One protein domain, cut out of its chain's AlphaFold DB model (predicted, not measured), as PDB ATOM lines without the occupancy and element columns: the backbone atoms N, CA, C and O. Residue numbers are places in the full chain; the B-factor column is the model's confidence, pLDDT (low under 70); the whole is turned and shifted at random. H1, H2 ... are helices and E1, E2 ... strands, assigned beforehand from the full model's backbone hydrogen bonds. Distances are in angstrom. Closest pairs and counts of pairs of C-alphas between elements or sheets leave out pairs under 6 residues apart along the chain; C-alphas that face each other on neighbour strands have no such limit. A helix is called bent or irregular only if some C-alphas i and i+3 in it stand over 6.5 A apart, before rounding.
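What this domain is: This is residues 14 to 53 and 288 to 432 of the 432 residues of an uncharacterized protein of Paracandidimonas soli (UniProt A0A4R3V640). Four long helical pieces, H1, H2, H3b and H6, run side by side in a loose, elongated up-and-down bundle, staggered along its length. At one end a small head holds the tiny hairpin E1 and E2 and the short helix H4; toward the other end lie the long loop of residues 314 to 333 and the bent-off arm H3a. The printed part has 185 residues, with six named helices and two named strands in the order H1 H2 H3 E1 E2 H4 H5 H6, and is mostly helix. E1 and E2 form an antiparallel sheet. The whole is loose, with a radius of gyration of the C-alphas of 20.0 A, and spans 64 by 37 by 26 A.

Where its parts are: H1, residues 14 to 53, begins at C-alpha 14 (128.207, 121.654, 218.863) and is 57.8 A long. H2, residues 291 to 313, is 31.3 A long, with a kink of 41 degrees near residue 298; it is only just irregular, C-alphas 296 and 299 being 6.9 A apart. H3, residues 334 to 361, was assigned as one helix by its hydrogen bonds but is bent: C-alphas 344 and 347 are 7.0 A apart. Its arms are H3a, residues 334 to 344, and H3b, residues 347 to 361, 20.9 A long. Then come E1, residues 366 to 368, E2, residues 371 to 373, H4, residues 375 to 380, and H5, residues 396 to 399. H6, residues 402 to 431, is 43.9 A long and ends at C-alpha 431 (153.865, 117.689, 222.846).

How they stand to each other: In the bundle, each of H1, H2, H3b and H6 runs against the one before it. H1 touches H2, closest at the C-alphas of Ala 42 and His 291, 5.5 A, at a shallow tilt of 21 degrees. H1 touches H3b at Ile 47 and Ser 361, C-alphas 4.9 A apart. H6 touches H3b with residues 405 to 416 alone, closest at the C-alphas of Phe 348 and Leu 412, 5.0 A. H6 also touches H2, C-alphas of Trp 310 and Thr 415 5.5 A apart, and H3a, C-alphas of Ala 344 and Ser 416 5.2 A apart. H1 and H6 are apart. H4 touches H3b about perpendicular, at 86 degrees, its closest C-alphas being Glu 360 and Ile 375, 7.2 A. In the hairpin, N 373 and O 366 are 2.8 A apart. H5 meets H6 only through their link. Every O i to N i+4 pair is within hydrogen-bond range in H3a, H3b, H4 and H6; H1 has 35 of 36 and H2 17 of 19, and H5 is too short for such a pair.

The domain as a whole: The C-alphas of Ser 388 and Glu 432 are the farthest apart, 64.9 A. Residues 54 to 287 are not printed, and C-alphas 53 and 288 are 21.6 A apart across this cut. The links H2 to H3 and H4 to H5 are long. Mean pLDDT of the printed part is 73.8; 68 residues are under 70, among them 317 to 334 and 384 to 397.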
ATOM      1  N   ASP A  14     126.948 121.241 219.528       52.44
ATOM      2  CA  ASP A  14     128.207 121.654 218.863       52.44
ATOM      3  C   ASP A  14     129.012 120.501 218.212       52.44
ATOM      4  O   ASP A  14     129.771 120.733 217.273       52.44
ATOM      5  N   GLY A  15     128.855 119.252 218.674       51.56
ATOM      6  CA  GLY A  15     129.704 118.123 218.249       51.56
ATOM      7  C   GLY A  15     129.369 117.523 216.875       51.56
ATOM      8  O   GLY A  15     130.275 117.107 216.147       51.56
ATOM      9  N   ASP A  16     128.090 117.502 216.498       56.50
ATOM     10  CA  ASP A  16     127.641 116.938 215.215       56.50
ATOM     11  C   ASP A  16     127.927 117.887 214.041       56.50
ATOM     12  O   ASP A  16     128.372 117.450 212.977       56.50
ATOM     13  N   PHE A  17     127.795 119.201 214.262       56.59
ATOM     14  CA  PHE A  17     128.137 120.230 213.274       56.59
ATOM     15  C   PHE A  17     129.625 120.225 212.907       56.59
ATOM     16  O   PHE A  17     129.981 120.423 211.742       56.59
ATOM     17  N   GLU A  18     130.508 119.992 213.881       57.78
ATOM     18  CA  GLU A  18     131.955 119.967 213.657       57.78
ATOM     19  C   GLU A  18     132.366 118.747 212.813       57.78
ATOM     20  O   GLU A  18     133.094 118.894 211.829       57.78
ATOM     21  N   LYS A  19     131.816 117.557 213.102       60.69
ATOM     22  CA  LYS A  19     132.056 116.328 212.320       60.69
ATOM     23  C   LYS A  19     131.526 116.422 210.884       60.69
ATOM     24  O   LYS A  19     132.206 115.992 209.944       60.69
ATOM     25  N   GLU A  20     130.350 117.016 210.687       64.38
ATOM     26  CA  GLU A  20     129.778 117.220 209.352       64.38
ATOM     27  C   GLU A  20     130.592 118.236 208.530       64.38
ATOM     28  O   GLU A  20     130.888 118.001 207.350       64.38
ATOM     29  N   ALA A  21     131.043 119.328 209.159       60.44
ATOM     30  CA  ALA A  21     131.917 120.320 208.532       60.44
ATOM     31  C   ALA A  21     133.280 119.727 208.127       60.44
ATOM     32  O   ALA A  21     133.773 120.016 207.030       60.44
ATOM     33  N   ILE A  22     133.854 118.865 208.969       62.81
ATOM     34  CA  ILE A  22     135.109 118.125 208.750       62.81
ATOM     35  C   ILE A  22     134.995 117.197 207.530       62.81
ATOM     36  O   ILE A  22     135.778 117.325 206.585       62.81
ATOM     37  N   SER A  23     133.986 116.320 207.501       66.75
ATOM     38  CA  SER A  23     133.762 115.363 206.402       66.75
ATOM     39  C   SER A  23     133.480 116.064 205.066       66.75
ATOM     40  O   SER A  23     134.042 115.715 204.024       66.75
ATOM     41  N   SER A  24     132.676 117.131 205.090       73.00
ATOM     42  CA  SER A  24     132.432 117.958 203.904       73.00
ATOM     43  C   SER A  24     133.677 118.672 203.382       73.00
ATOM     44  O   SER A  24     133.845 118.794 202.169       73.00
ATOM     45  N   SER A  25     134.532 119.178 204.275       72.19
ATOM     46  CA  SER A  25     135.745 119.900 203.876       72.19
ATOM     47  C   SER A  25     136.733 118.960 203.190       72.19
ATOM     48  O   SER A  25     137.286 119.322 202.156       72.19
ATOM     49  N   ALA A  26     136.874 117.727 203.690       72.38
ATOM     50  CA  ALA A  26     137.675 116.693 203.037       72.38
ATOM     51  C   ALA A  26     137.147 116.364 201.629       72.38
ATOM     52  O   ALA A  26     137.922 116.312 200.675       72.38
ATOM     53  N   ARG A  27     135.824 116.229 201.457       80.06
ATOM     54  CA  ARG A  27     135.217 116.018 200.127       80.06
ATOM     55  C   ARG A  27     135.524 117.167 199.166       80.06
ATOM     56  O   ARG A  27     135.949 116.913 198.046       80.06
ATOM     57  N   LEU A  28     135.350 118.418 199.599       83.12
ATOM     58  CA  LEU A  28     135.661 119.593 198.771       83.12
ATOM     59  C   LEU A  28     137.145 119.682 198.417       83.12
ATOM     60  O   LEU A  28     137.486 120.091 197.311       83.12
ATOM     61  N   PHE A  29     138.018 119.262 199.325       82.75
ATOM     62  CA  PHE A  29     139.452 119.200 199.091       82.75
ATOM     63  C   PHE A  29     139.812 118.171 198.005       82.75
ATOM     64  O   PHE A  29     140.522 118.501 197.056       82.75
ATOM     65  N   TYR A  30     139.256 116.956 198.069       82.50
ATOM     66  CA  TYR A  30     139.433 115.957 197.006       82.50
ATOM     67  C   TYR A  30     138.837 116.406 195.671       82.50
ATOM     68  O   TYR A  30     139.446 116.176 194.623       82.50
ATOM     69  N   ILE A  31     137.681 117.079 195.693       86.94
ATOM     70  CA  ILE A  31     137.080 117.668 194.491       86.94
ATOM     71  C   ILE A  31     138.031 118.710 193.890       86.94
ATOM     72  O   ILE A  31     138.294 118.652 192.692       86.94
ATOM     73  N   LEU A  32     138.599 119.608 194.703       87.62
ATOM     74  CA  LEU A  32     139.551 120.625 194.244       87.62
ATOM     75  C   LEU A  32     140.778 119.992 193.573       87.62
ATOM     76  O   LEU A  32     141.150 120.402 192.472       87.62
ATOM     77  N   ILE A  33     141.380 118.976 194.197       85.88
ATOM     78  CA  ILE A  33     142.532 118.261 193.626       85.88
ATOM     79  C   ILE A  33     142.145 117.577 192.311       85.88
ATOM     80  O   ILE A  33     142.834 117.738 191.307       85.88
ATOM     81  N   THR A  34     141.019 116.865 192.283       87.75
ATOM     82  CA  THR A  34     140.554 116.152 191.082       87.75
ATOM     83  C   THR A  34     140.286 117.122 189.932       87.75
ATOM     84  O   THR A  34     140.741 116.902 188.810       87.75
ATOM     85  N   MET A  35     139.615 118.242 190.211       87.75
ATOM     86  CA  MET A  35     139.395 119.303 189.229       87.75
ATOM     87  C   MET A  35     140.707 119.924 188.754       87.75
ATOM     88  O   MET A  35     140.838 120.196 187.566       87.75
ATOM     89  N   THR A  36     141.684 120.109 189.647       88.69
ATOM     90  CA  THR A  36     143.025 120.595 189.282       88.69
ATOM     91  C   THR A  36     143.686 119.643 188.292       88.69
ATOM     92  O   THR A  36     144.164 120.094 187.260       88.69
ATOM     93  N   ILE A  37     143.670 118.332 188.555       88.00
ATOM     94  CA  ILE A  37     144.269 117.322 187.667       88.00
ATOM     95  C   ILE A  37     143.607 117.349 186.284       88.00
ATOM     96  O   ILE A  37     144.303 117.401 185.270       88.00
ATOM     97  N   ILE A  38     142.269 117.372 186.232       87.19
ATOM     98  CA  ILE A  38     141.518 117.456 184.968       87.19
ATOM     99  C   ILE A  38     141.863 118.751 184.220       87.19
ATOM    100  O   ILE A  38     142.064 118.738 183.006       87.19
ATOM    101  N   TYR A  39     141.958 119.870 184.942       87.94
ATOM    102  CA  TYR A  39     142.281 121.170 184.367       87.94
ATOM    103  C   TYR A  39     143.700 121.217 183.799       87.94
ATOM    104  O   TYR A  39     143.892 121.662 182.671       87.94
ATOM    105  N   VAL A  40     144.681 120.713 184.553       87.44
ATOM    106  CA  VAL A  40     146.082 120.585 184.130       87.44
ATOM    107  C   VAL A  40     146.172 119.728 182.870       87.44
ATOM    108  O   VAL A  40     146.800 120.141 181.899       87.44
ATOM    109  N   PHE A  41     145.486 118.583 182.834       86.00
ATOM    110  CA  PHE A  41     145.449 117.726 181.650       86.00
ATOM    111  C   PHE A  41     144.859 118.441 180.427       86.00
ATOM    112  O   PHE A  41     145.439 118.393 179.339       86.00
ATOM    113  N   ALA A  42     143.724 119.126 180.594       83.94
ATOM    114  CA  ALA A  42     143.104 119.889 179.514       83.94
ATOM    115  C   ALA A  42     144.022 121.027 179.033       83.94
ATOM    116  O   ALA A  42     144.162 121.226 177.826       83.94
ATOM    117  N   GLY A  43     144.674 121.727 179.966       83.62
ATOM    118  CA  GLY A  43     145.654 122.777 179.701       83.62
ATOM    119  C   GLY A  43     146.844 122.269 178.891       83.62
ATOM    120  O   GLY A  43     147.093 122.802 177.813       83.62
ATOM    121  N   MET A  44     147.510 121.200 179.346       83.19
ATOM    122  CA  MET A  44     148.599 120.535 178.609       83.19
ATOM    123  C   MET A  44     148.152 120.117 177.207       83.19
ATOM    124  O   MET A  44     148.794 120.469 176.226       83.19
ATOM    125  N   SER A  45     146.991 119.466 177.095       80.62
ATOM    126  CA  SER A  45     146.455 119.024 175.802       80.62
ATOM    127  C   SER A  45     146.201 120.191 174.843       80.62
ATOM    128  O   SER A  45     146.388 120.056 173.632       80.62
ATOM    129  N   LYS A  46     145.771 121.352 175.358       79.38
ATOM    130  CA  LYS A  46     145.603 122.561 174.543       79.38
ATOM    131  C   LYS A  46     146.946 123.187 174.163       79.38
ATOM    132  O   LYS A  46     147.077 123.592 173.014       79.38
ATOM    133  N   ILE A  47     147.923 123.235 175.068       78.12
ATOM    134  CA  ILE A  47     149.282 123.721 174.772       78.12
ATOM    135  C   ILE A  47     149.909 122.872 173.660       78.12
ATOM    136  O   ILE A  47     150.316 123.414 172.634       78.12
ATOM    137  N   ASP A  48     149.883 121.545 173.804       78.00
ATOM    138  CA  ASP A  48     150.394 120.606 172.800       78.00
ATOM    139  C   ASP A  48     149.693 120.788 171.452       78.00
ATOM    140  O   ASP A  48     150.325 120.747 170.393       78.00
ATOM    141  N   ARG A  49     148.374 121.016 171.476       76.50
ATOM    142  CA  ARG A  49     147.594 121.292 170.269       76.50
ATOM    143  C   ARG A  49     147.995 122.616 169.624       76.50
ATOM    144  O   ARG A  49     148.129 122.647 168.405       76.50
ATOM    145  N   ASN A  50     148.173 123.687 170.395       74.56
ATOM    146  CA  ASN A  50     148.594 124.984 169.864       74.56
ATOM    147  C   ASN A  50     149.982 124.873 169.217       74.56
ATOM    148  O   ASN A  50     150.145 125.253 168.060       74.56
ATOM    149  N   GLN A  51     150.936 124.233 169.898       76.31
ATOM    150  CA  GLN A  51     152.266 123.966 169.347       76.31
ATOM    151  C   GLN A  51     152.211 123.097 168.084       76.31
ATOM    152  O   GLN A  51     152.926 123.356 167.116       76.31
ATOM    153  N   ALA A  52     151.371 122.058 168.056       76.62
ATOM    154  CA  ALA A  52     151.185 121.239 166.859       76.62
ATOM    155  C   ALA A  52     150.605 122.063 165.699       76.62
ATOM    156  O   ALA A  52     151.087 121.949 164.575       76.62
ATOM    157  N   MET A  53     149.621 122.925 165.969       76.44
ATOM    158  CA  MET A  53     149.039 123.827 164.973       76.44
ATOM    159  C   MET A  53     150.066 124.820 164.424       76.44
ATOM    160  O   MET A  53     150.115 125.017 163.212       76.44
ATOM    161  N   ASN A 288     131.452 115.217 175.769       45.84
ATOM    162  CA  ASN A 288     131.342 116.066 174.575       45.84
ATOM    163  C   ASN A 288     131.644 117.565 174.841       45.84
ATOM    164  O   ASN A 288     131.063 118.451 174.219       45.84
ATOM    165  N   ALA A 289     132.513 117.869 175.808       52.44
ATOM    166  CA  ALA A 289     132.997 119.217 176.074       52.44
ATOM    167  C   ALA A 289     134.387 119.373 175.453       52.44
ATOM    168  O   ALA A 289     135.321 118.656 175.805       52.44
ATOM    169  N   THR A 290     134.541 120.329 174.537       66.44
ATOM    170  CA  THR A 290     135.856 120.628 173.953       66.44
ATOM    171  C   THR A 290     136.839 121.072 175.048       66.44
ATOM    172  O   THR A 290     136.433 121.748 175.998       66.44
ATOM    173  N   HIS A 291     138.141 120.764 174.921       68.25
ATOM    174  CA  HIS A 291     139.183 121.255 175.847       68.25
ATOM    175  C   HIS A 291     139.090 122.776 176.068       68.25
ATOM    176  O   HIS A 291     139.271 123.274 177.177       68.25
ATOM    177  N   THR A 292     138.712 123.516 175.022       69.31
ATOM    178  CA  THR A 292     138.459 124.960 175.062       69.31
ATOM    179  C   THR A 292     137.379 125.341 176.078       69.31
ATOM    180  O   THR A 292     137.552 126.312 176.811       69.31
ATOM    181  N   THR A 293     136.289 124.576 176.161       75.69
ATOM    182  CA  THR A 293     135.203 124.802 177.126       75.69
ATOM    183  C   THR A 293     135.693 124.605 178.559       75.69
ATOM    184  O   THR A 293     135.449 125.461 179.409       75.69
ATOM    185  N   ILE A 294     136.429 123.518 178.824       79.94
ATOM    186  CA  ILE A 294     136.977 123.222 180.159       79.94
ATOM    187  C   ILE A 294     137.931 124.331 180.603       79.94
ATOM    188  O   ILE A 294     137.837 124.805 181.730       79.94
ATOM    189  N   ILE A 295     138.808 124.803 179.718       80.75
ATOM    190  CA  ILE A 295     139.794 125.830 180.077       80.75
ATOM    191  C   ILE A 295     139.126 127.190 180.325       80.75
ATOM    192  O   ILE A 295     139.570 127.923 181.209       80.75
ATOM    193  N   ARG A 296     138.048 127.514 179.595       77.94
ATOM    194  CA  ARG A 296     137.303 128.777 179.751       77.94
ATOM    195  C   ARG A 296     136.421 128.811 180.999       77.94
ATOM    196  O   ARG A 296     136.431 129.805 181.716       77.94
ATOM    197  N   PHE A 297     135.666 127.747 181.271       81.44
ATOM    198  CA  PHE A 297     134.709 127.722 182.388       81.44
ATOM    199  C   PHE A 297     135.264 127.076 183.661       81.44
ATOM    200  O   PHE A 297     134.788 127.371 184.757       81.44
ATOM    201  N   GLY A 298     136.292 126.237 183.540       83.62
ATOM    202  CA  GLY A 298     136.954 125.566 184.659       83.62
ATOM    203  C   GLY A 298     137.372 126.504 185.794       83.62
ATOM    204  O   GLY A 298     137.040 126.193 186.938       83.62
ATOM    205  N   PRO A 299     137.994 127.673 185.533       83.31
ATOM    206  CA  PRO A 299     138.410 128.591 186.593       83.31
ATOM    207  C   PRO A 299     137.239 129.090 187.446       83.31
ATOM    208  O   PRO A 299     137.380 129.232 188.656       83.31
ATOM    209  N   ILE A 300     136.063 129.294 186.841       86.88
ATOM    210  CA  ILE A 300     134.852 129.736 187.546       86.88
ATOM    211  C   ILE A 300     134.358 128.632 188.485       86.88
ATOM    212  O   ILE A 300     134.094 128.885 189.659       86.88
ATOM    213  N   VAL A 301     134.270 127.394 187.992       87.69
ATOM    214  CA  VAL A 301     133.818 126.257 188.809       87.69
ATOM    215  C   VAL A 301     134.807 125.987 189.947       87.69
ATOM    216  O   VAL A 301     134.394 125.802 191.091       87.69
ATOM    217  N   ILE A 302     136.112 126.035 189.660       88.69
ATOM    218  CA  ILE A 302     137.156 125.855 190.675       88.69
ATOM    219  C   ILE A 302     137.097 126.976 191.717       88.69
ATOM    220  O   ILE A 302     137.206 126.694 192.908       88.69
ATOM    221  N   PHE A 303     136.845 128.221 191.308       88.19
ATOM    222  CA  PHE A 303     136.651 129.330 192.240       88.19
ATOM    223  C   PHE A 303     135.473 129.106 193.189       88.19
ATOM    224  O   PHE A 303     135.612 129.344 194.387       88.19
ATOM    225  N   ILE A 304     134.340 128.591 192.702       90.62
ATOM    226  CA  ILE A 304     133.181 128.271 193.553       90.62
ATOM    227  C   ILE A 304     133.545 127.194 194.586       90.62
ATOM    228  O   ILE A 304     133.261 127.359 195.775       90.62
ATOM    229  N   VAL A 305     134.211 126.116 194.156       88.81
ATOM    230  CA  VAL A 305     134.655 125.029 195.050       88.81
ATOM    231  C   VAL A 305     135.661 125.541 196.080       88.81
ATOM    232  O   VAL A 305     135.527 125.254 197.271       88.81
ATOM    233  N   ALA A 306     136.635 126.337 195.643       89.12
ATOM    234  CA  ALA A 306     137.629 126.960 196.503       89.12
ATOM    235  C   ALA A 306     136.961 127.870 197.542       89.12
ATOM    236  O   ALA A 306     137.229 127.751 198.738       89.12
ATOM    237  N   TRP A 307     136.030 128.725 197.111       90.81
ATOM    238  CA  TRP A 307     135.272 129.610 197.992       90.81
ATOM    239  C   TRP A 307     134.487 128.839 199.058       90.81
ATOM    240  O   TRP A 307     134.529 129.209 200.234       90.81
ATOM    241  N   GLU A 308     133.807 127.752 198.687       88.94
ATOM    242  CA  GLU A 308     133.115 126.873 199.641       88.94
ATOM    243  C   GLU A 308     134.083 126.193 200.618       88.94
ATOM    244  O   GLU A 308     133.803 126.139 201.821       88.94
ATOM    245  N   LEU A 309     135.239 125.725 200.134       86.50
ATOM    246  CA  LEU A 309     136.285 125.137 200.973       86.50
ATOM    247  C   LEU A 309     136.782 126.149 202.014       86.50
ATOM    248  O   LEU A 309     136.750 125.861 203.212       86.50
ATOM    249  N   TRP A 310     137.150 127.361 201.589       88.50
ATOM    250  CA  TRP A 310     137.554 128.446 202.488       88.50
ATOM    251  C   TRP A 310     136.483 128.750 203.537       88.50
ATOM    252  O   TRP A 310     136.774 128.860 204.733       88.50
ATOM    253  N   ARG A 311     135.218 128.856 203.103       87.00
ATOM    254  CA  ARG A 311     134.096 129.202 203.984       87.00
ATOM    255  C   ARG A 311     133.896 128.179 205.101       87.00
ATOM    256  O   ARG A 311     133.421 128.568 206.172       87.00
ATOM    257  N   ARG A 312     134.243 126.912 204.861       82.25
ATOM    258  CA  ARG A 312     134.182 125.827 205.849       82.25
ATOM    259  C   ARG A 312     135.442 125.771 206.706       82.25
ATOM    260  O   ARG A 312     135.315 125.794 207.924       82.25
ATOM    261  N   VAL A 313     136.632 125.832 206.105       80.69
ATOM    262  CA  VAL A 313     137.920 125.818 206.828       80.69
ATOM    263  C   VAL A 313     138.026 126.967 207.837       80.69
ATOM    264  O   VAL A 313     138.469 126.760 208.965       80.69
ATOM    265  N   ARG A 314     137.554 128.174 207.496       82.00
ATOM    266  CA  ARG A 314     137.581 129.320 208.428       82.00
ATOM    267  C   ARG A 314     136.694 129.140 209.669       82.00
ATOM    268  O   ARG A 314     136.891 129.854 210.646       82.00
ATOM    269  N   ARG A 315     135.697 128.245 209.614       77.00
ATOM    270  CA  ARG A 315     134.777 127.949 210.729       77.00
ATOM    271  C   ARG A 315     135.314 126.861 211.659       77.00
ATOM    272  O   ARG A 315     134.745 126.671 212.726       77.00
ATOM    273  N   ILE A 316     136.387 126.169 211.273       71.88
ATOM    274  CA  ILE A 316     137.025 125.145 212.103       71.88
ATOM    275  C   ILE A 316     137.757 125.837 213.260       71.88
ATOM    276  O   ILE A 316     138.522 126.797 213.056       71.88
ATOM    277  N   ALA A 317     137.491 125.365 214.478       67.81
ATOM    278  CA  ALA A 317     138.155 125.846 215.678       67.81
ATOM    279  C   ALA A 317     139.665 125.525 215.622       67.81
ATOM    280  O   ALA A 317     140.049 124.486 215.091       67.81
ATOM    281  N   PRO A 318     140.546 126.383 216.169       63.94
ATOM    282  CA  PRO A 318     141.989 126.122 216.186       63.94
ATOM    283  C   PRO A 318     142.384 124.876 216.988       63.94
ATOM    284  O   PRO A 318     143.450 124.322 216.754       63.94
ATOM    285  N   THR A 319     141.539 124.458 217.931       62.28
ATOM    286  CA  THR A 319     141.724 123.283 218.787       62.28
ATOM    287  C   THR A 319     140.645 122.259 218.461       62.28
ATOM    288  O   THR A 319     139.499 122.415 218.889       62.28
ATOM    289  N   VAL A 320     141.000 121.233 217.694       58.53
ATOM    290  CA  VAL A 320     140.080 120.142 217.347       58.53
ATOM    291  C   VAL A 320     140.059 119.133 218.504       58.53
ATOM    292  O   VAL A 320     141.114 118.726 218.993       58.53
ATOM    293  N   ARG A 321     138.869 118.758 218.997       53.62
ATOM    294  CA  ARG A 321     138.719 117.746 220.064       53.62
ATOM    295  C   ARG A 321     139.197 116.367 219.576       53.62
ATOM    296  O   ARG A 321     138.899 115.989 218.450       53.62
ATOM    297  N   ARG A 322     139.862 115.607 220.462       48.62
ATOM    298  CA  ARG A 322     140.518 114.295 220.220       48.62
ATOM    299  C   ARG A 322     139.701 113.245 219.447       48.62
ATOM    300  O   ARG A 322     140.297 112.354 218.863       48.62
ATOM    301  N   ASP A 323     138.374 113.350 219.417       49.66
ATOM    302  CA  ASP A 323     137.499 112.291 218.897       49.66
ATOM    303  C   ASP A 323     136.979 112.550 217.469       49.66
ATOM    304  O   ASP A 323     136.161 111.780 216.954       49.66
ATOM    305  N   SER A 324     137.397 113.641 216.814       48.81
ATOM    306  CA  SER A 324     137.048 113.916 215.416       48.81
ATOM    307  C   SER A 324     138.267 113.738 214.511       48.81
ATOM    308  O   SER A 324     139.130 114.601 214.378       48.81
ATOM    309  N   THR A 325     138.326 112.580 213.849       48.31
ATOM    310  CA  THR A 325     139.332 112.245 212.835       48.31
ATOM    311  C   THR A 325     139.210 113.187 211.634       48.31
ATOM    312  O   THR A 325     138.474 112.916 210.681       48.31
ATOM    313  N   TRP A 326     139.913 114.315 211.677       50.53
ATOM    314  CA  TRP A 326     140.094 115.194 210.528       50.53
ATOM    315  C   TRP A 326     141.386 114.797 209.796       50.53
ATOM    316  O   TRP A 326     142.492 114.900 210.318       50.53
ATOM    317  N   PHE A 327     141.224 114.242 208.597       53.16
ATOM    318  CA  PHE A 327     142.284 113.685 207.748       53.16
ATOM    319  C   PHE A 327     143.315 114.755 207.309       53.16
ATOM    320  O   PHE A 327     142.877 115.824 206.882       53.16
ATOM    321  N   PRO A 328     144.637 114.480 207.263       51.34
ATOM    322  CA  PRO A 328     145.452 113.640 208.134       51.34
ATOM    323  C   PRO A 328     146.171 114.546 209.158       51.34
ATOM    324  O   PRO A 328     147.296 114.982 208.921       51.34
ATOM    325  N   PHE A 329     145.516 114.885 210.272       52.22
ATOM    326  CA  PHE A 329     146.084 115.790 211.289       52.22
ATOM    327  C   PHE A 329     146.114 115.208 212.702       52.22
ATOM    328  O   PHE A 329     146.253 115.951 213.672       52.22
ATOM    329  N   ASP A 330     146.051 113.883 212.819       53.84
ATOM    330  CA  ASP A 330     146.447 113.193 214.049       53.84
ATOM    331  C   ASP A 330     147.985 113.220 214.134       53.84
ATOM    332  O   ASP A 330     148.699 112.271 213.801       53.84
ATOM    333  N   VAL A 331     148.517 114.407 214.435       55.72
ATOM    334  CA  VAL A 331     149.949 114.705 214.426       55.72
ATOM    335  C   VAL A 331     150.533 114.327 215.781       55.72
ATOM    336  O   VAL A 331     150.810 115.177 216.618       55.72
ATOM    337  N   GLN A 332     150.690 113.026 216.010       58.72
ATOM    338  CA  GLN A 332     151.352 112.511 217.215       58.72
ATOM    339  C   GLN A 332     152.874 112.380 217.029       58.72
ATOM    340  O   GLN A 332     153.607 112.194 217.995       58.72
ATOM    341  N   LEU A 333     153.366 112.468 215.785       61.62
ATOM    342  CA  LEU A 333     154.770 112.253 215.419       61.62
ATOM    343  C   LEU A 333     155.291 113.381 214.504       61.62
ATOM    344  O   LEU A 333     154.544 113.833 213.632       61.62
ATOM    345  N   PRO A 334     156.585 113.765 214.584       66.50
ATOM    346  CA  PRO A 334     157.175 114.807 213.730       66.50
ATOM    347  C   PRO A 334     157.018 114.545 212.222       66.50
ATOM    348  O   PRO A 334     156.799 115.461 211.435       66.50
ATOM    349  N   VAL A 335     157.073 113.276 211.801       71.31
ATOM    350  CA  VAL A 335     156.870 112.880 210.393       71.31
ATOM    351  C   VAL A 335     155.431 113.153 209.935       71.31
ATOM    352  O   VAL A 335     155.211 113.563 208.793       71.31
ATOM    353  N   ALA A 336     154.449 112.979 210.824       69.69
ATOM    354  CA  ALA A 336     153.053 113.285 210.532       69.69
ATOM    355  C   ALA A 336     152.832 114.798 210.374       69.69
ATOM    356  O   ALA A 336     152.027 115.196 209.538       69.69
ATOM    357  N   GLU A 337     153.589 115.640 211.092       72.62
ATOM    358  CA  GLU A 337     153.511 117.106 210.985       72.62
ATOM    359  C   GLU A 337     153.974 117.597 209.612       72.62
ATOM    360  O   GLU A 337     153.341 118.459 208.995       72.62
ATOM    361  N   VAL A 338     155.065 117.017 209.107       77.38
ATOM    362  CA  VAL A 338     155.602 117.343 207.783       77.38
ATOM    363  C   VAL A 338     154.606 116.945 206.693       77.38
ATOM    364  O   VAL A 338     154.276 117.768 205.838       77.38
ATOM    365  N   MET A 339     154.067 115.724 206.748       76.62
ATOM    366  CA  MET A 339     153.067 115.251 205.780       76.62
ATOM    367  C   MET A 339     151.788 116.095 205.818       76.62
ATOM    368  O   MET A 339     151.301 116.534 204.778       76.62
ATOM    369  N   ALA A 340     151.286 116.391 207.016       74.94
ATOM    370  CA  ALA A 340     150.167 117.296 207.247       74.94
ATOM    371  C   ALA A 340     150.401 118.681 206.623       74.94
ATOM    372  O   ALA A 340     149.539 119.217 205.922       74.94
ATOM    373  N   SER A 341     151.582 119.257 206.849       80.00
ATOM    374  CA  SER A 341     151.941 120.579 206.335       80.00
ATOM    375  C   SER A 341     152.020 120.602 204.807       80.00
ATOM    376  O   SER A 341     151.545 121.551 204.187       80.00
ATOM    377  N   LEU A 342     152.546 119.542 204.184       81.75
ATOM    378  CA  LEU A 342     152.545 119.390 202.725       81.75
ATOM    379  C   LEU A 342     151.118 119.302 202.167       81.75
ATOM    380  O   LEU A 342     150.795 119.985 201.194       81.75
ATOM    381  N   PHE A 343     150.240 118.532 202.813       79.12
ATOM    382  CA  PHE A 343     148.825 118.469 202.439       79.12
ATOM    383  C   PHE A 343     148.128 119.826 202.593       79.12
ATOM    384  O   PHE A 343     147.368 120.227 201.714       79.12
ATOM    385  N   ALA A 344     148.422 120.585 203.649       83.19
ATOM    386  CA  ALA A 344     147.858 121.919 203.848       83.19
ATOM    387  C   ALA A 344     148.251 122.929 202.761       83.19
ATOM    388  O   ALA A 344     147.514 123.890 202.550       83.19
ATOM    389  N   LEU A 345     149.367 122.712 202.061       87.06
ATOM    390  CA  LEU A 345     149.806 123.538 200.933       87.06
ATOM    391  C   LEU A 345     149.160 123.145 199.598       87.06
ATOM    392  O   LEU A 345     149.203 123.937 198.656       87.06
ATOM    393  N   ALA A 346     148.537 121.965 199.494       86.12
ATOM    394  CA  ALA A 346     147.952 121.487 198.241       86.12
ATOM    395  C   ALA A 346     146.933 122.459 197.605       86.12
ATOM    396  O   ALA A 346     147.001 122.642 196.391       86.12
ATOM    397  N   PRO A 347     146.048 123.155 198.355       86.12
ATOM    398  CA  PRO A 347     145.147 124.145 197.767       86.12
ATOM    399  C   PRO A 347     145.908 125.300 197.104       86.12
ATOM    400  O   PRO A 347     145.551 125.729 196.008       86.12
ATOM    401  N   PHE A 348     146.975 125.791 197.738       86.94
ATOM    402  CA  PHE A 348     147.815 126.839 197.162       86.94
ATOM    403  C   PHE A 348     148.557 126.353 195.910       86.94
ATOM    404  O   PHE A 348     148.547 127.043 194.891       86.94
ATOM    405  N   VAL A 349     149.116 125.138 195.937       88.56
ATOM    406  CA  VAL A 349     149.758 124.524 194.760       88.56
ATOM    407  C   VAL A 349     148.760 124.354 193.611       88.56
ATOM    408  O   VAL A 349     149.080 124.695 192.474       88.56
ATOM    409  N   SER A 350     147.527 123.919 193.892       88.06
ATOM    410  CA  SER A 350     146.446 123.873 192.902       88.06
ATOM    411  C   SER A 350     146.205 125.237 192.255       88.06
ATOM    412  O   SER A 350     146.106 125.317 191.033       88.06
ATOM    413  N   ALA A 351     146.166 126.316 193.041       87.19
ATOM    414  CA  ALA A 351     145.987 127.670 192.518       87.19
ATOM    415  C   ALA A 351     147.105 128.078 191.545       87.19
ATOM    416  O   ALA A 351     146.824 128.660 190.494       87.19
ATOM    417  N   LEU A 352     148.356 127.746 191.879       88.31
ATOM    418  CA  LEU A 352     149.512 128.012 191.022       88.31
ATOM    419  C   LEU A 352     149.429 127.218 189.716       88.31
ATOM    420  O   LEU A 352     149.582 127.803 188.647       88.31
ATOM    421  N   LEU A 353     149.118 125.919 189.789       89.44
ATOM    422  CA  LEU A 353     149.001 125.058 188.609       89.44
ATOM    423  C   LEU A 353     147.882 125.527 187.673       89.44
ATOM    424  O   LEU A 353     148.110 125.682 186.477       89.44
ATOM    425  N   ILE A 354     146.685 125.801 188.197       87.38
ATOM    426  CA  ILE A 354     145.549 126.250 187.376       87.38
ATOM    427  C   ILE A 354     145.880 127.588 186.709       87.38
ATOM    428  O   ILE A 354     145.640 127.742 185.515       87.38
ATOM    429  N   THR A 355     146.465 128.535 187.452       84.25
ATOM    430  CA  THR A 355     146.889 129.829 186.892       84.25
ATOM    431  C   THR A 355     147.927 129.638 185.789       84.25
ATOM    432  O   THR A 355     147.746 130.163 184.695       84.25
ATOM    433  N   TYR A 356     148.974 128.848 186.041       85.19
ATOM    434  CA  TYR A 356     150.033 128.576 185.067       85.19
ATOM    435  C   TYR A 356     149.474 127.973 183.771       85.19
ATOM    436  O   TYR A 356     149.646 128.542 182.694       85.19
ATOM    437  N   PHE A 357     148.727 126.868 183.872       86.00
ATOM    438  CA  PHE A 357     148.181 126.192 182.695       86.00
ATOM    439  C   PHE A 357     147.112 127.015 181.974       86.00
ATOM    440  O   PHE A 357     146.965 126.884 180.760       86.00
ATOM    441  N   PHE A 358     146.378 127.885 182.673       84.00
ATOM    442  CA  PHE A 358     145.481 128.831 182.016       84.00
ATOM    443  C   PHE A 358     146.254 129.835 181.160       84.00
ATOM    444  O   PHE A 358     145.947 129.970 179.979       84.00
ATOM    445  N   VAL A 359     147.256 130.506 181.738       79.88
ATOM    446  CA  VAL A 359     148.056 131.524 181.038       79.88
ATOM    447  C   VAL A 359     148.720 130.919 179.803       79.88
ATOM    448  O   VAL A 359     148.574 131.458 178.706       79.88
ATOM    449  N   GLU A 360     149.362 129.762 179.959       77.75
ATOM    450  CA  GLU A 360     150.067 129.089 178.865       77.75
ATOM    451  C   GLU A 360     149.117 128.556 177.786       77.75
ATOM    452  O   GLU A 360     149.315 128.805 176.600       77.75
ATOM    453  N   SER A 361     148.020 127.890 178.164       77.81
ATOM    454  CA  SER A 361     147.064 127.348 177.181       77.81
ATOM    455  C   SER A 361     146.276 128.416 176.414       77.81
ATOM    456  O   SER A 361     145.638 128.109 175.399       77.81
ATOM    457  N   GLN A 362     146.259 129.654 176.903       75.81
ATOM    458  CA  GLN A 362     145.640 130.800 176.237       75.81
ATOM    459  C   GLN A 362     146.657 131.690 175.514       75.81
ATOM    460  O   GLN A 362     146.244 132.687 174.924       75.81
ATOM    461  N   GLU A 363     147.951 131.341 175.540       70.06
ATOM    462  CA  GLU A 363     149.033 132.172 174.990       70.06
ATOM    463  C   GLU A 363     148.954 133.614 175.523       70.06
ATOM    464  O   GLU A 363     149.088 134.587 174.778       70.06
ATOM    465  N   LEU A 364     148.666 133.776 176.820       72.19
ATOM    466  CA  LEU A 364     148.650 135.095 177.444       72.19
ATOM    467  C   LEU A 364     150.094 135.601 177.567       72.19
ATOM    468  O   LEU A 364     150.918 135.003 178.257       72.19
ATOM    469  N   GLY A 365     150.387 136.732 176.934       68.19
ATOM    470  CA  GLY A 365     151.662 137.426 177.074       68.19
ATOM    471  C   GLY A 365     151.496 138.933 176.951       68.19
ATOM    472  O   GLY A 365     150.456 139.426 176.505       68.19
ATOM    473  N   VAL A 366     152.524 139.653 177.385       66.56
ATOM    474  CA  VAL A 366     152.592 141.118 177.329       66.56
ATOM    475  C   VAL A 366     153.794 141.516 176.487       66.56
ATOM    476  O   VAL A 366     154.852 140.902 176.593       66.56
ATOM    477  N   VAL A 367     153.646 142.550 175.659       64.88
ATOM    478  CA  VAL A 367     154.778 143.124 174.928       64.88
ATOM    479  C   VAL A 367     155.561 144.059 175.842       64.88
ATOM    480  O   VAL A 367     155.014 145.047 176.330       64.88
ATOM    481  N   ILE A 368     156.841 143.756 176.058       67.88
ATOM    482  CA  ILE A 368     157.795 144.608 176.780       67.88
ATOM    483  C   ILE A 368     159.030 144.757 175.888       67.88
ATOM    484  O   ILE A 368     159.598 143.751 175.482       67.88
ATOM    485  N   PHE A 369     159.439 145.990 175.567       73.94
ATOM    486  CA  PHE A 369     160.572 146.267 174.661       73.94
ATOM    487  C   PHE A 369     160.508 145.478 173.337       73.94
ATOM    488  O   PHE A 369     161.461 144.796 172.971       73.94
ATOM    489  N   ASP A 370     159.353 145.510 172.661       61.34
ATOM    490  CA  ASP A 370     159.088 144.781 171.408       61.34
ATOM    491  C   ASP A 370     159.286 143.260 171.490       61.34
ATOM    492  O   ASP A 370     159.457 142.588 170.475       61.34
ATOM    493  N   ARG A 371     159.242 142.687 172.694       61.34
ATOM    494  CA  ARG A 371     159.374 141.249 172.945       61.34
ATOM    495  C   ARG A 371     158.120 140.724 173.624       61.34
ATOM    496  O   ARG A 371     157.572 141.388 174.505       61.34
ATOM    497  N   ILE A 372     157.660 139.536 173.237       68.12
ATOM    498  CA  ILE A 372     156.559 138.867 173.935       68.12
ATOM    499  C   ILE A 372     157.111 138.241 175.212       68.12
ATOM    500  O   ILE A 372     157.927 137.321 175.169       68.12
ATOM    501  N   VAL A 373     156.622 138.713 176.352       68.06
ATOM    502  CA  VAL A 373     156.904 138.130 177.660       68.06
ATOM    503  C   VAL A 373     155.730 137.237 178.057       68.06
ATOM    504  O   VAL A 373     154.638 137.720 178.360       68.06
ATOM    505  N   THR A 374     155.963 135.924 178.035       69.81
ATOM    506  CA  THR A 374     155.070 134.883 178.576       69.81
ATOM    507  C   THR A 374     155.686 134.268 179.836       69.81
ATOM    508  O   THR A 374     156.867 134.485 180.119       69.81
ATOM    509  N   ILE A 375     154.921 133.485 180.609       66.50
ATOM    510  CA  ILE A 375     155.473 132.805 181.795       66.50
ATOM    511  C   ILE A 375     156.531 131.777 181.372       66.50
ATOM    512  O   ILE A 375     157.617 131.749 181.953       66.50
ATOM    513  N   SER A 376     156.263 130.992 180.328       63.84
ATOM    514  CA  SER A 376     157.256 130.099 179.719       63.84
ATOM    515  C   SER A 376     158.503 130.839 179.245       63.84
ATOM    516  O   SER A 376     159.607 130.365 179.495       63.84
ATOM    517  N   GLY A 377     158.354 132.014 178.626       61.31
ATOM    518  CA  GLY A 377     159.489 132.827 178.188       61.31
ATOM    519  C   GLY A 377     160.362 133.301 179.351       61.31
ATOM    520  O   GLY A 377     161.585 133.243 179.267       61.31
ATOM    521  N   ILE A 378     159.751 133.671 180.484       71.81
ATOM    522  CA  ILE A 378     160.484 134.011 181.716       71.81
ATOM    523  C   ILE A 378     161.267 132.800 182.239       71.81
ATOM    524  O   ILE A 378     162.426 132.945 182.619       71.81
ATOM    525  N   LEU A 379     160.652 131.614 182.264       67.31
ATOM    526  CA  LEU A 379     161.295 130.393 182.766       67.31
ATOM    527  C   LEU A 379     162.420 129.894 181.848       67.31
ATOM    528  O   LEU A 379     163.430 129.391 182.338       67.31
ATOM    529  N   ALA A 380     162.242 130.024 180.534       67.56
ATOM    530  CA  ALA A 380     163.197 129.577 179.524       67.56
ATOM    531  C   ALA A 380     164.249 130.638 179.159       67.56
ATOM    532  O   ALA A 380     165.190 130.323 178.434       67.56
ATOM    533  N   PHE A 381     164.098 131.874 179.649       67.62
ATOM    534  CA  PHE A 381     164.857 133.045 179.196       67.62
ATOM    535  C   PHE A 381     164.810 133.238 177.670       67.62
ATOM    536  O   PHE A 381     165.794 133.650 177.056       67.62
ATOM    537  N   ASP A 382     163.654 132.956 177.064       63.94
ATOM    538  CA  ASP A 382     163.414 133.102 175.629       63.94
ATOM    539  C   ASP A 382     162.240 134.056 175.388       63.94
ATOM    540  O   ASP A 382     161.119 133.831 175.850       63.94
ATOM    541  N   PHE A 383     162.510 135.152 174.683       71.12
ATOM    542  CA  PHE A 383     161.553 136.228 174.445       71.12
ATOM    543  C   PHE A 383     161.532 136.547 172.947       71.12
ATOM    544  O   PHE A 383     162.390 137.295 172.459       71.12
ATOM    545  N   PRO A 384     160.589 135.987 172.174       59.62
ATOM    546  CA  PRO A 384     160.504 136.266 170.747       59.62
ATOM    547  C   PRO A 384     160.084 137.721 170.499       59.62
ATOM    548  O   PRO A 384     159.416 138.342 171.329       59.62
ATOM    549  N   LEU A 385     160.485 138.273 169.351       53.16
ATOM    550  CA  LEU A 385     160.044 139.600 168.913       53.16
ATOM    551  C   LEU A 385     158.516 139.624 168.754       53.16
ATOM    552  O   LEU A 385     157.908 138.684 168.239       53.16
ATOM    553  N   ALA A 386     157.893 140.697 169.230       53.78
ATOM    554  CA  ALA A 386     156.461 140.894 169.158       53.78
ATOM    555  C   ALA A 386     156.033 141.140 167.701       53.78
ATOM    556  O   ALA A 386     156.565 142.035 167.048       53.78
ATOM    557  N   PRO A 387     155.027 140.409 167.189       48.00
ATOM    558  CA  PRO A 387     154.557 140.541 165.813       48.00
ATOM    559  C   PRO A 387     153.772 141.841 165.556       48.00
ATOM    560  O   PRO A 387     153.292 142.049 164.447       48.00
ATOM    561  N   SER A 388     153.597 142.717 166.551       44.16
ATOM    562  CA  SER A 388     153.145 144.103 166.371       44.16
ATOM    563  C   SER A 388     153.277 144.898 167.679       44.16
ATOM    564  O   SER A 388     153.101 144.314 168.757       44.16
ATOM    565  N   PRO A 389     153.457 146.233 167.621       39.62
ATOM    566  CA  PRO A 389     153.199 147.107 168.763       39.62
ATOM    567  C   PRO A 389     151.760 146.883 169.255       39.62
ATOM    568  O   PRO A 389     150.814 146.966 168.473       39.62
ATOM    569  N   GLY A 390     151.583 146.531 170.531       46.34
ATOM    570  CA  GLY A 390     150.258 146.277 171.113       46.34
ATOM    571  C   GLY A 390     149.715 144.852 170.955       46.34
ATOM    572  O   GLY A 390     148.499 144.671 171.036       46.34
ATOM    573  N   TRP A 391     150.570 143.836 170.756       44.00
ATOM    574  CA  TRP A 391     150.136 142.436 170.873       44.00
ATOM    575  C   TRP A 391     149.622 142.163 172.296       44.00
ATOM    576  O   TRP A 391     150.371 141.995 173.255       44.00
ATOM    577  N   ILE A 392     148.304 142.186 172.426       53.06
ATOM    578  CA  ILE A 392     147.546 141.755 173.591       53.06
ATOM    579  C   ILE A 392     147.013 140.366 173.235       53.06
ATOM    580  O   ILE A 392     146.705 140.119 172.068       53.06
ATOM    581  N   SER A 393     146.954 139.453 174.211       57.59
ATOM    582  CA  SER A 393     146.612 138.042 173.987       57.59
ATOM    583  C   SER A 393     145.503 137.837 172.954       57.59
ATOM    584  O   SER A 393     144.507 138.566 172.968       57.59
ATOM    585  N   LYS A 394     145.606 136.783 172.138       56.16
ATOM    586  CA  LYS A 394     144.622 136.478 171.084       56.16
ATOM    587  C   LYS A 394     143.181 136.309 171.604       56.16
ATOM    588  O   LYS A 394     142.247 136.404 170.812       56.16
ATOM    589  N   ASP A 395     142.986 136.056 172.904       62.72
ATOM    590  CA  ASP A 395     141.674 135.881 173.531       62.72
ATOM    591  C   ASP A 395     141.383 136.999 174.555       62.72
ATOM    592  O   ASP A 395     141.713 136.892 175.734       62.72
ATOM    593  N   TYR A 396     140.720 138.078 174.121       65.75
ATOM    594  CA  TYR A 396     140.284 139.180 174.998       65.75
ATOM    595  C   TYR A 396     139.426 138.711 176.186       65.75
ATOM    596  O   TYR A 396     139.393 139.363 177.230       65.75
ATOM    597  N   TRP A 397     138.752 137.565 176.053       68.19
ATOM    598  CA  TRP A 397     137.966 136.954 177.125       68.19
ATOM    599  C   TRP A 397     138.852 136.362 178.228       68.19
ATOM    600  O   TRP A 397     138.441 136.271 179.379       68.19
ATOM    601  N   ALA A 398     140.088 135.973 177.915       70.19
ATOM    602  CA  ALA A 398     141.024 135.481 178.918       70.19
ATOM    603  C   ALA A 398     141.563 136.615 179.812       70.19
ATOM    604  O   ALA A 398     141.826 136.388 180.994       70.19
ATOM    605  N   LEU A 399     141.633 137.851 179.300       70.94
ATOM    606  CA  LEU A 399     142.036 139.031 180.081       70.94
ATOM    607  C   LEU A 399     141.013 139.393 181.164       70.94
ATOM    608  O   LEU A 399     141.395 139.788 182.264       70.94
ATOM    609  N   THR A 400     139.715 139.216 180.891       73.56
ATOM    610  CA  THR A 400     138.653 139.498 181.875       73.56
ATOM    611  C   THR A 400     138.652 138.507 183.043       73.56
ATOM    612  O   THR A 400     138.092 138.803 184.097       73.56
ATOM    613  N   LEU A 401     139.324 137.359 182.896       78.88
ATOM    614  CA  LEU A 401     139.469 136.346 183.941       78.88
ATOM    615  C   LEU A 401     140.679 136.581 184.858       78.88
ATOM    616  O   LEU A 401     140.754 135.954 185.912       78.88
ATOM    617  N   ILE A 402     141.595 137.504 184.543       79.81
ATOM    618  CA  ILE A 402     142.775 137.784 185.386       79.81
ATOM    619  C   ILE A 402     142.396 138.113 186.849       79.81
ATOM    620  O   ILE A 402     142.973 137.504 187.756       79.81
ATOM    621  N   PRO A 403     141.401 138.981 187.137       83.31
ATOM    622  CA  PRO A 403     140.992 139.262 188.517       83.31
ATOM    623  C   PRO A 403     140.476 138.021 189.261       83.31
ATOM    624  O   PRO A 403     140.666 137.901 190.476       83.31
ATOM    625  N   LEU A 404     139.850 137.082 188.541       85.50
ATOM    626  CA  LEU A 404     139.379 135.816 189.102       85.50
ATOM    627  C   LEU A 404     140.560 134.958 189.569       85.50
ATOM    628  O   LEU A 404     140.498 134.406 190.665       85.50
ATOM    629  N   PHE A 405     141.647 134.894 188.796       84.00
ATOM    630  CA  PHE A 405     142.856 134.153 189.178       84.00
ATOM    631  C   PHE A 405     143.562 134.758 190.388       84.00
ATOM    632  O   PHE A 405     143.931 134.023 191.302       84.00
ATOM    633  N   VAL A 406     143.679 136.088 190.450       85.75
ATOM    634  CA  VAL A 406     144.230 136.777 191.631       85.75
ATOM    635  C   VAL A 406     143.389 136.469 192.875       85.75
ATOM    636  O   VAL A 406     143.926 136.127 193.929       85.75
ATOM    637  N   SER A 407     142.060 136.515 192.736       87.31
ATOM    638  CA  SER A 407     141.124 136.205 193.823       87.31
ATOM    639  C   SER A 407     141.205 134.736 194.256       87.31
ATOM    640  O   SER A 407     141.216 134.444 195.452       87.31
ATOM    641  N   LEU A 408     141.298 133.810 193.296       88.75
ATOM    642  CA  LEU A 408     141.456 132.374 193.531       88.75
ATOM    643  C   LEU A 408     142.760 132.071 194.280       88.75
ATOM    644  O   LEU A 408     142.739 131.361 195.287       88.75
ATOM    645  N   ALA A 409     143.879 132.632 193.812       87.88
ATOM    646  CA  ALA A 409     145.194 132.451 194.416       87.88
ATOM    647  C   ALA A 409     145.234 132.987 195.849       87.88
ATOM    648  O   ALA A 409     145.666 132.272 196.756       87.88
ATOM    649  N   GLY A 410     144.709 134.195 196.079       89.00
ATOM    650  CA  GLY A 410     144.599 134.765 197.421       89.00
ATOM    651  C   GLY A 410     143.756 133.891 198.351       89.00
ATOM    652  O   GLY A 410     144.168 133.581 199.467       89.00
ATOM    653  N   LEU A 411     142.601 133.419 197.880       91.62
ATOM    654  CA  LEU A 411     141.705 132.587 198.677       91.62
ATOM    655  C   LEU A 411     142.324 131.238 199.068       91.62
ATOM    656  O   LEU A 411     142.219 130.807 200.223       91.62
ATOM    657  N   LEU A 412     142.979 130.565 198.125       89.81
ATOM    658  CA  LEU A 412     143.617 129.274 198.372       89.81
ATOM    659  C   LEU A 412     144.901 129.418 199.206       89.81
ATOM    660  O   LEU A 412     145.190 128.541 200.025       89.81
ATOM    661  N   LEU A 413     145.605 130.552 199.100       90.81
ATOM    662  CA  LEU A 413     146.692 130.919 200.011       90.81
ATOM    663  C   LEU A 413     146.181 131.086 201.448       90.81
ATOM    664  O   LEU A 413     146.701 130.439 202.357       90.81
ATOM    665  N   PHE A 414     145.131 131.888 201.668       90.44
ATOM    666  CA  PHE A 414     144.549 132.067 203.004       90.44
ATOM    667  C   PHE A 414     144.022 130.758 203.590       90.44
ATOM    668  O   PHE A 414     144.202 130.497 204.781       90.44
ATOM    669  N   THR A 415     143.422 129.908 202.753       87.50
ATOM    670  CA  THR A 415     142.996 128.561 203.155       87.50
ATOM    671  C   THR A 415     144.192 127.747 203.641       87.50
ATOM    672  O   THR A 415     144.159 127.234 204.756       87.50
ATOM    673  N   SER A 416     145.274 127.699 202.863       88.62
ATOM    674  CA  SER A 416     146.485 126.939 203.200       88.62
ATOM    675  C   SER A 416     147.149 127.446 204.487       88.62
ATOM    676  O   SER A 416     147.477 126.658 205.372       88.62
ATOM    677  N   LEU A 417     147.265 128.769 204.656       88.38
ATOM    678  CA  LEU A 417     147.795 129.385 205.878       88.38
ATOM    679  C   LEU A 417     146.949 129.047 207.112       88.38
ATOM    680  O   LEU A 417     147.492 128.778 208.185       88.38
ATOM    681  N   ARG A 418     145.618 129.027 206.968       85.62
ATOM    682  CA  ARG A 418     144.713 128.649 208.060       85.62
ATOM    683  C   ARG A 418     144.868 127.176 208.437       85.62
ATOM    684  O   ARG A 418     144.901 126.881 209.629       85.62
ATOM    685  N   LEU A 419     144.988 126.282 207.455       84.00
ATOM    686  CA  LEU A 419     145.247 124.858 207.695       84.00
ATOM    687  C   LEU A 419     146.572 124.665 208.452       84.00
ATOM    688  O   LEU A 419     146.585 124.018 209.493       84.00
ATOM    689  N   LEU A 420     147.654 125.313 208.002       84.88
ATOM    690  CA  LEU A 420     148.958 125.286 208.677       84.88
ATOM    691  C   LEU A 420     148.895 125.780 210.129       84.88
ATOM    692  O   LEU A 420     149.530 125.199 211.006       84.88
ATOM    693  N   ALA A 421     148.121 126.831 210.401       82.94
ATOM    694  CA  ALA A 421     147.943 127.331 211.761       82.94
ATOM    695  C   ALA A 421     147.251 126.302 212.674       82.94
ATOM    696  O   ALA A 421     147.689 126.116 213.807       82.94
ATOM    697  N   ILE A 422     146.215 125.611 212.180       78.69
ATOM    698  CA  ILE A 422     145.517 124.550 212.930       78.69
ATOM    699  C   ILE A 422     146.478 123.392 213.238       78.69
ATOM    700  O   ILE A 422     146.532 122.923 214.374       78.69
ATOM    701  N   ILE A 423     147.292 122.983 212.259       78.25
ATOM    702  CA  ILE A 423     148.286 121.907 212.417       78.25
ATOM    703  C   ILE A 423     149.285 122.235 213.519       78.25
ATOM    704  O   ILE A 423     149.497 121.422 214.412       78.25
ATOM    705  N   ARG A 424     149.862 123.442 213.484       79.38
ATOM    706  CA  ARG A 424     150.856 123.881 214.475       79.38
ATOM    707  C   ARG A 424     150.286 123.925 215.890       79.38
ATOM    708  O   ARG A 424     150.973 123.548 216.833       79.38
ATOM    709  N   VAL A 425     149.042 124.386 216.045       78.56
ATOM    710  CA  VAL A 425     148.367 124.426 217.352       78.56
ATOM    711  C   VAL A 425     148.121 123.012 217.876       78.56
ATOM    712  O   VAL A 425     148.421 122.741 219.035       78.56
ATOM    713  N   ASN A 426     147.642 122.099 217.029       72.94
ATOM    714  CA  ASN A 426     147.421 120.711 217.428       72.94
ATOM    715  C   ASN A 426     148.737 120.002 217.776       72.94
ATOM    716  O   ASN A 426     148.816 119.403 218.841       72.94
ATOM    717  N   ALA A 427     149.781 120.128 216.949       72.94
ATOM    718  CA  ALA A 427     151.095 119.537 217.215       72.94
ATOM    719  C   ALA A 427     151.680 120.006 218.559       72.94
ATOM    720  O   ALA A 427     152.199 119.198 219.326       72.94
ATOM    721  N   LYS A 428     151.524 121.298 218.889       73.38
ATOM    722  CA  LYS A 428     151.945 121.841 220.187       73.38
ATOM    723  C   LYS A 428     151.167 121.225 221.357       73.38
ATOM    724  O   LYS A 428     151.784 120.826 222.335       73.38
ATOM    725  N   ASN A 429     149.845 121.098 221.236       68.88
ATOM    726  CA  ASN A 429     148.993 120.499 222.272       68.88
ATOM    727  C   ASN A 429     149.235 118.990 222.485       68.88
ATOM    728  O   ASN A 429     148.756 118.449 223.475       68.88
ATOM    729  N   PHE A 430     149.892 118.296 221.547       62.72
ATOM    730  CA  PHE A 430     150.278 116.884 221.692       62.72
ATOM    731  C   PHE A 430     151.671 116.693 222.308       62.72
ATOM    732  O   PHE A 430     151.969 115.602 222.789       62.72
ATOM    733  N   ALA A 431     152.532 117.714 222.248       61.16
ATOM    734  CA  ALA A 431     153.865 117.689 222.846       61.16
ATOM    735  C   ALA A 431     153.860 118.059 224.344       61.16
ATOM    736  O   ALA A 431     154.809 117.716 225.051       61.16
ATOM    737  N   GLU A 432     152.819 118.770 224.792       60.38
ATOM    738  CA  GLU A 432     152.481 119.047 226.200       60.38
ATOM    739  C   GLU A 432     151.660 117.896 226.800       60.38
ATOM    740  O   GLU A 432     151.935 117.536 227.970       60.38
TER     741      GLU A 432